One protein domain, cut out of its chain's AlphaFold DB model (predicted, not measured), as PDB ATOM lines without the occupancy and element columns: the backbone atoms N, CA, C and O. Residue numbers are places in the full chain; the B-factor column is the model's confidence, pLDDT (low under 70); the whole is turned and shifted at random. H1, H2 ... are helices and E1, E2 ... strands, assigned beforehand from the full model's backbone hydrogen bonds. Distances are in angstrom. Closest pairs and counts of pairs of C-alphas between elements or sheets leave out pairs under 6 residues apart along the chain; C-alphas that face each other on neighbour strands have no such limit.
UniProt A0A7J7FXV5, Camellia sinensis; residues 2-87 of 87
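AT A GLANCE: This is residues 2 to 87 of the 87 residues of a protein of Camellia sinensis (UniProt A0A7J7FXV5). One long helix, H3, makes a spine; helix H2 meets its beginning at a right angle, and a small loose head, the strand hairpin E1 and E2 followed by the short helix H4, lies at its other end. Before H2, the short helix H1 sits off to one side on a long link, with residues 7 to 15 sticking out. The printed part has 86 residues, with four named helices and two named strands in the order H1 H2 H3 E1 E2 H4; the class is mostly helix, and the two-strand sheet E1 - E2 is antiparallel. The whole is only just loose, close to extended, with a radius of gyration of the C-alphas of 17.8 A, and it spans 43 by 37 by 27 A.

HOW THE PARTS SIT: H1, residues 2 to 8, is apart from H2, residues 20 to 34. H2 touches H3, residues 40 to 62, which touches H2 with residues 40 to 44 alone. The closest C-alphas of the two are those of Asn 24 and Gly 40, 4.1 A apart, and their lines are about perpendicular, at 90 degrees. Near the other end of H3, the C-alphas of Gln 61 and Trp 68 are 7.8 A apart, the closest between H3 and E1, residues 67 to 69. E1 and E2, residues 74 to 76, form an antiparallel hairpin, with an angle of 142 degrees between their directions. Across it N 76 and O 67 are 2.8 A apart and N 69 and O 74 are 3.0 A apart, both within hydrogen-bond range. The closest C-alphas of H3 and E2 are those of Leu 60 and Val 75, 7.8 A apart. H4, residues 79 to 86, is only just apart from H3, with a closest distance of 8.3 A between their C-alphas. In H2 and H3 every O i to N i+4 pair is within hydrogen-bond range; in H1 2 of 3 are, and in H4 3 of 4.

IN THESE COORDINATES: H1 begins at C-alpha 2, (-25.346, -25.928, -1.829). H2 is 20.7 A long from first to last C-alpha. H3 is 32.4 A long, from C-alpha 40 at (-18.080, -12.463, -6.707) to C-alpha 62 at (-43.067, -4.161, 12.249). H4 ends at C-alpha 86, (-32.929, 6.979, 6.582).

THE WHOLE: The two C-alphas farthest apart are those of Asp 4 and Glu 80, 44.6 A. The printed part has no cut and ends at His 87, the chain's last residue. The link from H1 to H2, 11 residues, is long; the other four are tight. The mean pLDDT of the printed part is 75.5, and it is under 70 at residues 2 to 17, 64 to 71, 73 to 77 and 85 to 87.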
ATOM      1  N   LEU A   2     -25.596 -27.158  -2.635       52.81
ATOM      2  CA  LEU A   2     -25.346 -25.928  -1.829       52.81
ATOM      3  C   LEU A   2     -26.487 -25.537  -0.868       52.81
ATOM      4  O   LEU A   2     -26.243 -25.008   0.211       52.81
ATOM      5  N   ARG A   3     -27.746 -25.796  -1.250       51.72
ATOM      6  CA  ARG A   3     -28.913 -25.590  -0.368       51.72
ATOM      7  C   ARG A   3     -28.874 -26.508   0.860       51.72
ATOM      8  O   ARG A   3     -29.492 -26.197   1.868       51.72
ATOM      9  N   ASP A   4     -28.159 -27.624   0.754       49.25
ATOM     10  CA  ASP A   4     -27.995 -28.619   1.814       49.25
ATOM     11  C   ASP A   4     -26.744 -28.313   2.645       49.25
ATOM     12  O   ASP A   4     -26.771 -28.469   3.857       49.25
ATOM     13  N   GLU A   5     -25.697 -27.754   2.032       54.97
ATOM     14  CA  GLU A   5     -24.498 -27.255   2.721       54.97
ATOM     15  C   GLU A   5     -24.792 -26.013   3.581       54.97
ATOM     16  O   GLU A   5     -24.381 -25.945   4.736       54.97
ATOM     17  N   VAL A   6     -25.600 -25.073   3.072       53.41
ATOM     18  CA  VAL A   6     -26.105 -23.931   3.860       53.41
ATOM     19  C   VAL A   6     -26.998 -24.402   5.011       53.41
ATOM     20  O   VAL A   6     -26.988 -23.790   6.071       53.41
ATOM     21  N   ARG A   7     -27.749 -25.494   4.828       48.41
ATOM     22  CA  ARG A   7     -28.671 -26.049   5.832       48.41
ATOM     23  C   ARG A   7     -27.944 -26.845   6.919       48.41
ATOM     24  O   ARG A   7     -28.276 -26.712   8.088       48.41
ATOM     25  N   ASN A   8     -26.916 -27.610   6.555       49.19
ATOM     26  CA  ASN A   8     -26.104 -28.382   7.500       49.19
ATOM     27  C   ASN A   8     -25.158 -27.515   8.342       49.19
ATOM     28  O   ASN A   8     -24.678 -27.976   9.369       49.19
ATOM     29  N   ASN A   9     -24.898 -26.271   7.936       49.34
ATOM     30  CA  ASN A   9     -24.057 -25.330   8.678       49.34
ATOM     31  C   ASN A   9     -24.880 -24.347   9.543       49.34
ATOM     32  O   ASN A   9     -24.358 -23.346  10.020       49.34
ATOM     33  N   GLN A  10     -26.187 -24.593   9.709       49.16
ATOM     34  CA  GLN A  10     -27.068 -23.830  10.610       49.16
ATOM     35  C   GLN A  10     -27.109 -24.398  12.039       49.16
ATOM     36  O   GLN A  10     -27.677 -23.755  12.915       49.16
ATOM     37  N   THR A  11     -26.531 -25.579  12.291       42.16
ATOM     38  CA  THR A  11     -26.545 -26.246  13.608       42.16
ATOM     39  C   THR A  11     -25.361 -25.886  14.509       42.16
ATOM     40  O   THR A  11     -25.221 -26.459  15.586       42.16
ATOM     41  N   THR A  12     -24.515 -24.937  14.108       40.84
ATOM     42  CA  THR A  12     -23.473 -24.368  14.970       40.84
ATOM     43  C   THR A  12     -23.674 -22.857  15.052       40.84
ATOM     44  O   THR A  12     -23.850 -22.186  14.038       40.84
ATOM     45  N   ASP A  13     -23.701 -22.327  16.276       43.31
ATOM     46  CA  ASP A  13     -24.098 -20.962  16.663       43.31
ATOM     47  C   ASP A  13     -23.155 -19.834  16.182       43.31
ATOM     48  O   ASP A  13     -22.911 -18.842  16.873       43.31
ATOM     49  N   HIS A  14     -22.608 -19.940  14.971       47.16
ATOM     50  CA  HIS A  14     -21.726 -18.950  14.374       47.16
ATOM     51  C   HIS A  14     -22.180 -18.630  12.951       47.16
ATOM     52  O   HIS A  14     -22.046 -19.432  12.034       47.16
ATOM     53  N   THR A  15     -22.715 -17.417  12.782       46.62
ATOM     54  CA  THR A  15     -23.103 -16.792  11.508       46.62
ATOM     55  C   THR A  15     -22.221 -17.253  10.346       46.62
ATOM     56  O   THR A  15     -21.074 -16.824  10.202       46.62
ATOM     57  N   THR A  16     -22.762 -18.109   9.487       54.91
ATOM     58  CA  THR A  16     -22.039 -18.674   8.350       54.91
ATOM     59  C   THR A  16     -21.834 -17.616   7.274       54.91
ATOM     60  O   THR A  16     -22.674 -17.355   6.411       54.91
ATOM     61  N   SER A  17     -20.694 -16.934   7.366       68.44
ATOM     62  CA  SER A  17     -20.282 -15.927   6.398       68.44
ATOM     63  C   SER A  17     -19.958 -16.597   5.066       68.44
ATOM     64  O   SER A  17     -19.054 -17.423   4.951       68.44
ATOM     65  N   TRP A  18     -20.708 -16.223   4.036       81.88
ATOM     66  CA  TRP A  18     -20.505 -16.679   2.667       81.88
ATOM     67  C   TRP A  18     -19.089 -16.340   2.188       81.88
ATOM     68  O   TRP A  18     -18.721 -15.164   2.083       81.88
ATOM     69  N   THR A  19     -18.302 -17.359   1.844       88.50
ATOM     70  CA  THR A  19     -16.940 -17.164   1.320       88.50
ATOM     71  C   THR A  19     -16.951 -16.666  -0.131       88.50
ATOM     72  O   THR A  19     -17.941 -16.818  -0.851       88.50
ATOM     73  N   ILE A  20     -15.825 -16.123  -0.611       87.94
ATOM     74  CA  ILE A  20     -15.684 -15.648  -2.002       87.94
ATOM     75  C   ILE A  20     -15.962 -16.736  -3.054       87.94
ATOM     76  O   ILE A  20     -16.433 -16.415  -4.142       87.94
ATOM     77  N   ARG A  21     -15.758 -18.020  -2.722       89.50
ATOM     78  CA  ARG A  21     -16.080 -19.151  -3.612       89.50
ATOM     79  C   ARG A  21     -17.574 -19.218  -3.918       89.50
ATOM     80  O   ARG A  21     -17.948 -19.365  -5.078       89.50
ATOM     81  N   HIS A  22     -18.412 -19.026  -2.904       91.06
ATOM     82  CA  HIS A  22     -19.861 -18.996  -3.080       91.06
ATOM     83  C   HIS A  22     -20.288 -17.809  -3.949       91.06
ATOM     84  O   HIS A  22     -21.097 -17.948  -4.861       91.06
ATOM     85  N   TRP A  23     -19.692 -16.639  -3.718       92.81
ATOM     86  CA  TRP A  23     -19.996 -15.451  -4.511       92.81
ATOM     87  C   TRP A  23     -19.576 -15.589  -5.977       92.81
ATOM     88  O   TRP A  23     -20.318 -15.176  -6.867       92.81
ATOM     89  N   ASN A  24     -18.420 -16.200  -6.244       92.88
ATOM     90  CA  ASN A  24     -17.975 -16.504  -7.605       92.88
ATOM     91  C   ASN A  24     -18.894 -17.524  -8.288       92.88
ATOM     92  O   ASN A  24     -19.192 -17.386  -9.470       92.88
ATOM     93  N   HIS A  25     -19.399 -18.509  -7.543       92.31
ATOM     94  CA  HIS A  25     -20.385 -19.447  -8.066       92.31
ATOM     95  C   HIS A  25     -21.664 -18.730  -8.534       92.31
ATOM     96  O   HIS A  25     -22.110 -18.957  -9.658       92.31
ATOM     97  N   TYR A  26     -22.214 -17.804  -7.742       90.75
ATOM     98  CA  TYR A  26     -23.371 -17.010  -8.181       90.75
ATOM     99  C   TYR A  26     -23.060 -16.061  -9.329       90.75
ATOM    100  O   TYR A  26     -23.898 -15.882 -10.207       90.75
ATOM    101  N   ALA A  27     -21.866 -15.472  -9.353       93.12
ATOM    102  CA  ALA A  27     -21.434 -14.663 -10.484       93.12
ATOM    103  C   ALA A  27     -21.445 -15.472 -11.791       93.12
ATOM    104  O   ALA A  27     -21.937 -14.979 -12.805       93.12
ATOM    105  N   ASN A  28     -20.990 -16.729 -11.750       93.69
ATOM    106  CA  ASN A  28     -21.039 -17.632 -12.899       93.69
ATOM    107  C   ASN A  28     -22.477 -17.993 -13.289       93.69
ATOM    108  O   ASN A  28     -22.805 -17.981 -14.471       93.69
ATOM    109  N   GLN A  29     -23.361 -18.259 -12.320       93.75
ATOM    110  CA  GLN A  29     -24.775 -18.499 -12.626       93.75
ATOM    111  C   GLN A  29     -25.433 -17.284 -13.294       93.75
ATOM    112  O   GLN A  29     -26.118 -17.433 -14.302       93.75
ATOM    113  N   LEU A  30     -25.187 -16.074 -12.778       91.81
ATOM    114  CA  LEU A  30     -25.699 -14.838 -13.376       91.81
ATOM    115  C   LEU A  30     -25.143 -14.616 -14.785       91.81
ATOM    116  O   LEU A  30     -25.887 -14.191 -15.667       91.81
ATOM    117  N   HIS A  31     -23.868 -14.939 -15.012       92.31
ATOM    118  CA  HIS A  31     -23.272 -14.885 -16.343       92.31
ATOM    119  C   HIS A  31     -23.956 -15.843 -17.319       92.31
ATOM    120  O   HIS A  31     -24.246 -15.442 -18.440       92.31
ATOM    121  N   ASN A  32     -24.278 -17.061 -16.890       92.62
ATOM    122  CA  ASN A  32     -24.947 -18.040 -17.747       92.62
ATOM    123  C   ASN A  32     -26.370 -17.614 -18.143       92.62
ATOM    124  O   ASN A  32     -26.830 -17.983 -19.217       92.62
ATOM    125  N   ILE A  33     -27.062 -16.848 -17.295       93.75
ATOM    126  CA  ILE A  33     -28.437 -16.397 -17.559       93.75
ATOM    127  C   ILE A  33     -28.448 -15.118 -18.402       93.75
ATOM    128  O   ILE A  33     -29.204 -15.012 -19.360       93.75
ATOM    129  N   TYR A  34     -27.623 -14.138 -18.034       90.19
ATOM    130  CA  TYR A  34     -27.707 -12.780 -18.581       90.19
ATOM    131  C   TYR A  34     -26.543 -12.419 -19.508       90.19
ATOM    132  O   TYR A  34     -26.435 -11.269 -19.922       90.19
ATOM    133  N   ALA A  35     -25.625 -13.350 -19.780       89.25
ATOM    134  CA  ALA A  35     -24.379 -13.149 -20.529       89.25
ATOM    135  C   ALA A  35     -23.415 -12.084 -19.952       89.25
ATOM    136  O   ALA A  35     -22.305 -11.908 -20.455       89.25
ATOM    137  N   PHE A  36     -23.750 -11.425 -18.837       86.12
ATOM    138  CA  PHE A  36     -22.898 -10.424 -18.189       86.12
ATOM    139  C   PHE A  36     -21.915 -11.045 -17.198       86.12
ATOM    140  O   PHE A  36     -22.288 -11.828 -16.327       86.12
ATOM    141  N   ARG A  37     -20.637 -10.660 -17.288       88.69
ATOM    142  CA  ARG A  37     -19.612 -11.108 -16.337       88.69
ATOM    143  C   ARG A  37     -19.610 -10.236 -15.089       88.69
ATOM    144  O   ARG A  37     -19.139  -9.098 -15.101       88.69
ATOM    145  N   TYR A  38     -20.091 -10.801 -13.990       89.94
ATOM    146  CA  TYR A  38     -19.938 -10.221 -12.659       89.94
ATOM    147  C   TYR A  38     -18.745 -10.847 -11.933       89.94
ATOM    148  O   TYR A  38     -18.334 -11.965 -12.228       89.94
ATOM    149  N   THR A  39     -18.182 -10.129 -10.962       93.75
ATOM    150  CA  THR A  39     -17.230 -10.709 -10.004       93.75
ATOM    151  C   THR A  39     -17.980 -11.112  -8.741       93.75
ATOM    152  O   THR A  39     -18.978 -10.475  -8.391       93.75
ATOM    153  N   GLY A  40     -17.485 -12.108  -7.999       90.94
ATOM    154  CA  GLY A  40     -18.080 -12.463  -6.707       90.94
ATOM    155  C   GLY A  40     -18.164 -11.269  -5.744       90.94
ATOM    156  O   GLY A  40     -19.145 -11.117  -5.023       90.94
ATOM    157  N   VAL A  41     -17.203 -10.341  -5.801       92.94
ATOM    158  CA  VAL A  41     -17.243  -9.099  -5.010       92.94
ATOM    159  C   VAL A  41     -18.463  -8.237  -5.358       92.94
ATOM    160  O   VAL A  41     -19.163  -7.795  -4.446       92.94
ATOM    161  N   LYS A  42     -18.770  -8.041  -6.649       92.56
ATOM    162  CA  LYS A  42     -19.954  -7.276  -7.086       92.56
ATOM    163  C   LYS A  42     -21.257  -7.945  -6.640       92.56
ATOM    164  O   LYS A  42     -22.164  -7.260  -6.167       92.56
ATOM    165  N   VAL A  43     -21.331  -9.274  -6.731       93.38
ATOM    166  CA  VAL A  43     -22.505 -10.037  -6.273       93.38
ATOM    167  C   VAL A  43     -22.685  -9.898  -4.762       93.38
ATOM    168  O   VAL A  43     -23.780  -9.573  -4.305       93.38
ATOM    169  N   ARG A  44     -21.604 -10.047  -3.984       92.25
ATOM    170  CA  ARG A  44     -21.617  -9.844  -2.530       92.25
ATOM    171  C   ARG A  44     -22.121  -8.450  -2.168       92.25
ATOM    172  O   ARG A  44     -22.998  -8.331  -1.321       92.25
ATOM    173  N   GLN A  45     -21.587  -7.401  -2.792       93.44
ATOM    174  CA  GLN A  45     -21.996  -6.021  -2.512       93.44
ATOM    175  C   GLN A  45     -23.480  -5.790  -2.814       93.44
ATOM    176  O   GLN A  45     -24.186  -5.217  -1.987       93.44
ATOM    177  N   LYS A  46     -23.975  -6.273  -3.963       92.88
ATOM    178  CA  LYS A  46     -25.399  -6.166  -4.311       92.88
ATOM    179  C   LYS A  46     -26.278  -6.922  -3.315       92.88
ATOM    180  O   LYS A  46     -27.292  -6.377  -2.890       92.88
ATOM    181  N   TYR A  47     -25.867  -8.121  -2.898       92.81
ATOM    182  CA  TYR A  47     -26.564  -8.878  -1.860       92.81
ATOM    183  C   TYR A  47     -26.618  -8.121  -0.529       92.81
ATOM    184  O   TYR A  47     -27.679  -8.064   0.078       92.81
ATOM    185  N   GLN A  48     -25.513  -7.515  -0.076       91.31
ATOM    186  CA  GLN A  48     -25.509  -6.757   1.182       91.31
ATOM    187  C   GLN A  48     -26.464  -5.559   1.133       91.31
ATOM    188  O   GLN A  48     -27.185  -5.335   2.099       91.31
ATOM    189  N   ARG A  49     -26.522  -4.844   0.001       93.12
ATOM    190  CA  ARG A  49     -27.491  -3.753  -0.209       93.12
ATOM    191  C   ARG A  49     -28.929  -4.265  -0.144       93.12
ATOM    192  O   ARG A  49     -29.690  -3.797   0.684       93.12
ATOM    193  N   LEU A  50     -29.252  -5.312  -0.908       93.19
ATOM    194  CA  LEU A  50     -30.589  -5.923  -0.884       93.19
ATOM    195  C   LEU A  50     -30.973  -6.443   0.506       93.19
ATOM    196  O   LEU A  50     -32.122  -6.331   0.919       93.19
ATOM    197  N   LYS A  51     -30.013  -7.014   1.241       89.06
ATOM    198  CA  LYS A  51     -30.226  -7.453   2.618       89.06
ATOM    199  C   LYS A  51     -30.530  -6.262   3.524       89.06
ATOM    200  O   LYS A  51     -31.432  -6.380   4.344       89.06
ATOM    201  N   ALA A  52     -29.807  -5.151   3.393       89.00
ATOM    202  CA  ALA A  52     -30.078  -3.931   4.150       89.00
ATOM    203  C   ALA A  52     -31.476  -3.379   3.831       89.00
ATOM    204  O   ALA A  52     -32.262  -3.198   4.755       89.00
ATOM    205  N   ASP A  53     -31.822  -3.242   2.548       86.44
ATOM    206  CA  ASP A  53     -33.139  -2.772   2.096       86.44
ATOM    207  C   ASP A  53     -34.268  -3.651   2.657       86.44
ATOM    208  O   ASP A  53     -35.246  -3.156   3.216       86.44
ATOM    209  N   TYR A  54     -34.101  -4.976   2.591       86.25
ATOM    210  CA  TYR A  54     -35.052  -5.932   3.157       86.25
ATOM    211  C   TYR A  54     -35.190  -5.794   4.679       86.25
ATOM    212  O   TYR A  54     -36.298  -5.865   5.204       86.25
ATOM    213  N   GLN A  55     -34.087  -5.589   5.404       86.25
ATOM    214  CA  GLN A  55     -34.135  -5.378   6.854       86.25
ATOM    215  C   GLN A  55     -34.840  -4.068   7.207       86.25
ATOM    216  O   GLN A  55     -35.640  -4.048   8.142       86.25
ATOM    217  N   THR A  56     -34.606  -2.999   6.446       85.12
ATOM    218  CA  THR A  56     -35.333  -1.736   6.608       85.12
ATOM    219  C   THR A  56     -36.821  -1.937   6.366       85.12
ATOM    220  O   THR A  56     -37.629  -1.597   7.223       85.12
ATOM    221  N   PHE A  57     -37.194  -2.592   5.268       81.38
ATOM    222  CA  PHE A  57     -38.589  -2.906   4.973       81.38
ATOM    223  C   PHE A  57     -39.247  -3.758   6.069       81.38
ATOM    224  O   PHE A  57     -40.358  -3.471   6.504       81.38
ATOM    225  N   LYS A  58     -38.545  -4.769   6.591       82.62
ATOM    226  CA  LYS A  58     -39.026  -5.588   7.714       82.62
ATOM    227  C   LYS A  58     -39.238  -4.778   8.992       82.62
ATOM    228  O   LYS A  58     -40.201  -5.047   9.706       82.62
ATOM    229  N   ARG A  59     -38.361  -3.812   9.289       84.00
ATOM    230  CA  ARG A  59     -38.523  -2.893  10.428       84.00
ATOM    231  C   ARG A  59     -39.733  -1.988  10.238       84.00
ATOM    232  O   ARG A  59     -40.524  -1.865  11.164       84.00
ATOM    233  N   LEU A  60     -39.899  -1.426   9.043       79.25
ATOM    234  CA  LEU A  60     -41.056  -0.605   8.686       79.25
ATOM    235  C   LEU A  60     -42.363  -1.387   8.833       79.25
ATOM    236  O   LEU A  60     -43.295  -0.911   9.466       79.25
ATOM    237  N   GLN A  61     -42.403  -2.623   8.335       74.06
ATOM    238  CA  GLN A  61     -43.563  -3.503   8.480       74.06
ATOM    239  C   GLN A  61     -43.896  -3.807   9.953       74.06
ATOM    240  O   GLN A  61     -45.061  -3.993  10.294       74.06
ATOM    241  N   ALA A  62     -42.885  -3.894  10.823       76.69
ATOM    242  CA  ALA A  62     -43.067  -4.161  12.249       76.69
ATOM    243  C   ALA A  62     -43.492  -2.920  13.055       76.69
ATOM    244  O   ALA A  62     -44.008  -3.066  14.161       76.69
ATOM    245  N   GLN A  63     -43.291  -1.712  12.523       72.25
ATOM    246  CA  GLN A  63     -43.799  -0.473  13.106       72.25
ATOM    247  C   GLN A  63     -45.279  -0.308  12.726       72.25
ATOM    248  O   GLN A  63     -45.647   0.444  11.827       72.25
ATOM    249  N   THR A  64     -46.147  -1.061  13.404       50.94
ATOM    250  CA  THR A  64     -47.605  -0.946  13.300       50.94
ATOM    251  C   THR A  64     -48.047   0.460  13.709       50.94
ATOM    252  O   THR A  64     -47.935   0.839  14.872       50.94
ATOM    253  N   GLY A  65     -48.542   1.234  12.741       57.94
ATOM    254  CA  GLY A  65     -49.025   2.606  12.939       57.94
ATOM    255  C   GLY A  65     -48.861   3.505  11.712       57.94
ATOM    256  O   GLY A  65     -49.537   4.523  11.608       57.94
ATOM    257  N   LEU A  66     -48.008   3.116  10.764       57.94
ATOM    258  CA  LEU A  66     -47.845   3.816   9.490       57.94
ATOM    259  C   LEU A  66     -48.657   3.094   8.429       57.94
ATOM    260  O   LEU A  66     -48.670   1.862   8.397       57.94
ATOM    261  N   GLY A  67     -49.375   3.872   7.621       59.41
ATOM    262  CA  GLY A  67     -50.365   3.399   6.665       59.41
ATOM    263  C   GLY A  67     -49.736   2.501   5.615       59.41
ATOM    264  O   GLY A  67     -49.370   2.960   4.540       59.41
ATOM    265  N   TRP A  68     -49.598   1.213   5.923       67.62
ATOM    266  CA  TRP A  68     -49.365   0.206   4.907       67.62
ATOM    267  C   TRP A  68     -50.538   0.296   3.941       67.62
ATOM    268  O   TRP A  68     -51.662  -0.030   4.319       67.62
ATOM    269  N   ASP A  69     -50.287   0.790   2.732       66.12
ATOM    270  CA  ASP A  69     -51.300   0.845   1.695       66.12
ATOM    271  C   ASP A  69     -51.204  -0.458   0.885       66.12
ATOM    272  O   ASP A  69     -50.265  -0.649   0.099       66.12
ATOM    273  N   PRO A  70     -52.148  -1.397   1.083       59.62
ATOM    274  CA  PRO A  70     -52.131  -2.681   0.400       59.62
ATOM    275  C   PRO A  70     -52.468  -2.563  -1.094       59.62
ATOM    276  O   PRO A  70     -52.250  -3.532  -1.817       59.62
ATOM    277  N   ILE A  71     -52.983  -1.417  -1.562       64.75
ATOM    278  CA  ILE A  71     -53.351  -1.187  -2.966       64.75
ATOM    279  C   ILE A  71     -52.100  -0.898  -3.798       64.75
ATOM    280  O   ILE A  71     -51.928  -1.467  -4.874       64.75
ATOM    281  N   ILE A  72     -51.202  -0.054  -3.290       71.81
ATOM    282  CA  ILE A  72     -49.933   0.291  -3.957       71.81
ATOM    283  C   ILE A  72     -48.740  -0.537  -3.454       71.81
ATOM    284  O   ILE A  72     -47.639  -0.428  -3.992       71.81
ATOM    285  N   GLY A  73     -48.932  -1.355  -2.414       64.56
ATOM    286  CA  GLY A  73     -47.896  -2.229  -1.856       64.56
ATOM    287  C   GLY A  73     -46.738  -1.474  -1.198       64.56
ATOM    288  O   GLY A  73     -45.605  -1.956  -1.225       64.56
ATOM    289  N   THR A  74     -47.000  -0.285  -0.649       66.06
ATOM    290  CA  THR A  74     -45.981   0.626  -0.105       66.06
ATOM    291  C   THR A  74     -46.455   1.234   1.219       66.06
ATOM    292  O   THR A  74     -47.652   1.383   1.455       66.06
ATOM    293  N   VAL A  75     -45.516   1.584   2.104       68.44
ATOM    294  CA  VAL A  75     -45.815   2.349   3.326       68.44
ATOM    295  C   VAL A  75     -46.089   3.799   2.936       68.44
ATOM    296  O   VAL A  75     -45.222   4.450   2.361       68.44
ATOM    297  N   VAL A  76     -47.265   4.321   3.269       67.94
ATOM    298  CA  VAL A  76     -47.568   5.752   3.194       67.94
ATOM    299  C   VAL A  76     -47.239   6.363   4.553       67.94
ATOM    300  O   VAL A  76     -47.868   6.048   5.567       67.94
ATOM    301  N   ALA A  77     -46.219   7.215   4.577       69.25
ATOM    302  CA  ALA A  77     -45.768   7.922   5.766       69.25
ATOM    303  C   ALA A  77     -45.404   9.378   5.419       69.25
ATOM    304  O   ALA A  77     -44.960   9.616   4.294       69.25
ATOM    305  N   PRO A  78     -45.577  10.334   6.353       75.00
ATOM    306  CA  PRO A  78     -45.112  11.712   6.181       75.00
ATOM    307  C   PRO A  78     -43.589  11.789   5.995       75.00
ATOM    308  O   PRO A  78     -42.868  10.967   6.559       75.00
ATOM    309  N   ASP A  79     -43.093  12.806   5.287       76.00
ATOM    310  CA  ASP A  79     -41.654  12.995   5.015       76.00
ATOM    311  C   ASP A  79     -40.796  12.997   6.295       76.00
ATOM    312  O   ASP A  79     -39.748  12.354   6.347       76.00
ATOM    313  N   GLU A  80     -41.306  13.583   7.385       77.00
ATOM    314  CA  GLU A  80     -40.647  13.596   8.702       77.00
ATOM    315  C   GLU A  80     -40.346  12.198   9.268       77.00
ATOM    316  O   GLU A  80     -39.449  12.024  10.100       77.00
ATOM    317  N   PHE A  81     -41.130  11.190   8.880       73.19
ATOM    318  CA  PHE A  81     -40.905   9.813   9.293       73.19
ATOM    319  C   PHE A  81     -39.764   9.178   8.493       73.19
ATOM    320  O   PHE A  81     -38.919   8.490   9.069       73.19
ATOM    321  N   TRP A  82     -39.702   9.439   7.186       74.00
ATOM    322  CA  TRP A  82     -38.642   8.927   6.322       74.00
ATOM    323  C   TRP A  82     -37.274   9.496   6.684       74.00
ATOM    324  O   TRP A  82     -36.307   8.733   6.743       74.00
ATOM    325  N   ASP A  83     -37.215  10.780   7.039       75.62
ATOM    326  CA  ASP A  83     -35.994  11.411   7.541       75.62
ATOM    327  C   ASP A  83     -35.480  10.718   8.809       75.62
ATOM    328  O   ASP A  83     -34.292  10.465   8.942       75.62
ATOM    329  N   LYS A  84     -36.352  10.290   9.728       73.88
ATOM    330  CA  LYS A  84     -35.916   9.563  10.939       73.88
ATOM    331  C   LYS A  84     -35.440   8.133  10.676       73.88
ATOM    332  O   LYS A  84     -34.739   7.568  11.510       73.88
ATOM    333  N   VAL A  85     -35.874   7.509   9.580       67.81
ATOM    334  CA  VAL A  85     -35.544   6.110   9.254       67.81
ATOM    335  C   VAL A  85     -34.272   6.002   8.414       67.81
ATOM    336  O   VAL A  85     -33.567   4.993   8.507       67.81
ATOM    337  N   PHE A  86     -33.997   7.007   7.582       66.94
ATOM    338  CA  PHE A  86     -32.929   6.979   6.582       66.94
ATOM    339  C   PHE A  86     -31.788   7.986   6.824       66.94
ATOM    340  O   PHE A  86     -30.871   8.037   6.000       66.94
ATOM    341  N   HIS A  87     -31.811   8.739   7.931       55.56
ATOM    342  CA  HIS A  87     -30.690   9.546   8.443       55.56
ATOM    343  C   HIS A  87     -30.018   8.853   9.636       55.56
ATOM    344  O   HIS A  87     -28.773   8.932   9.730       55.56
TER     345      HIS A  87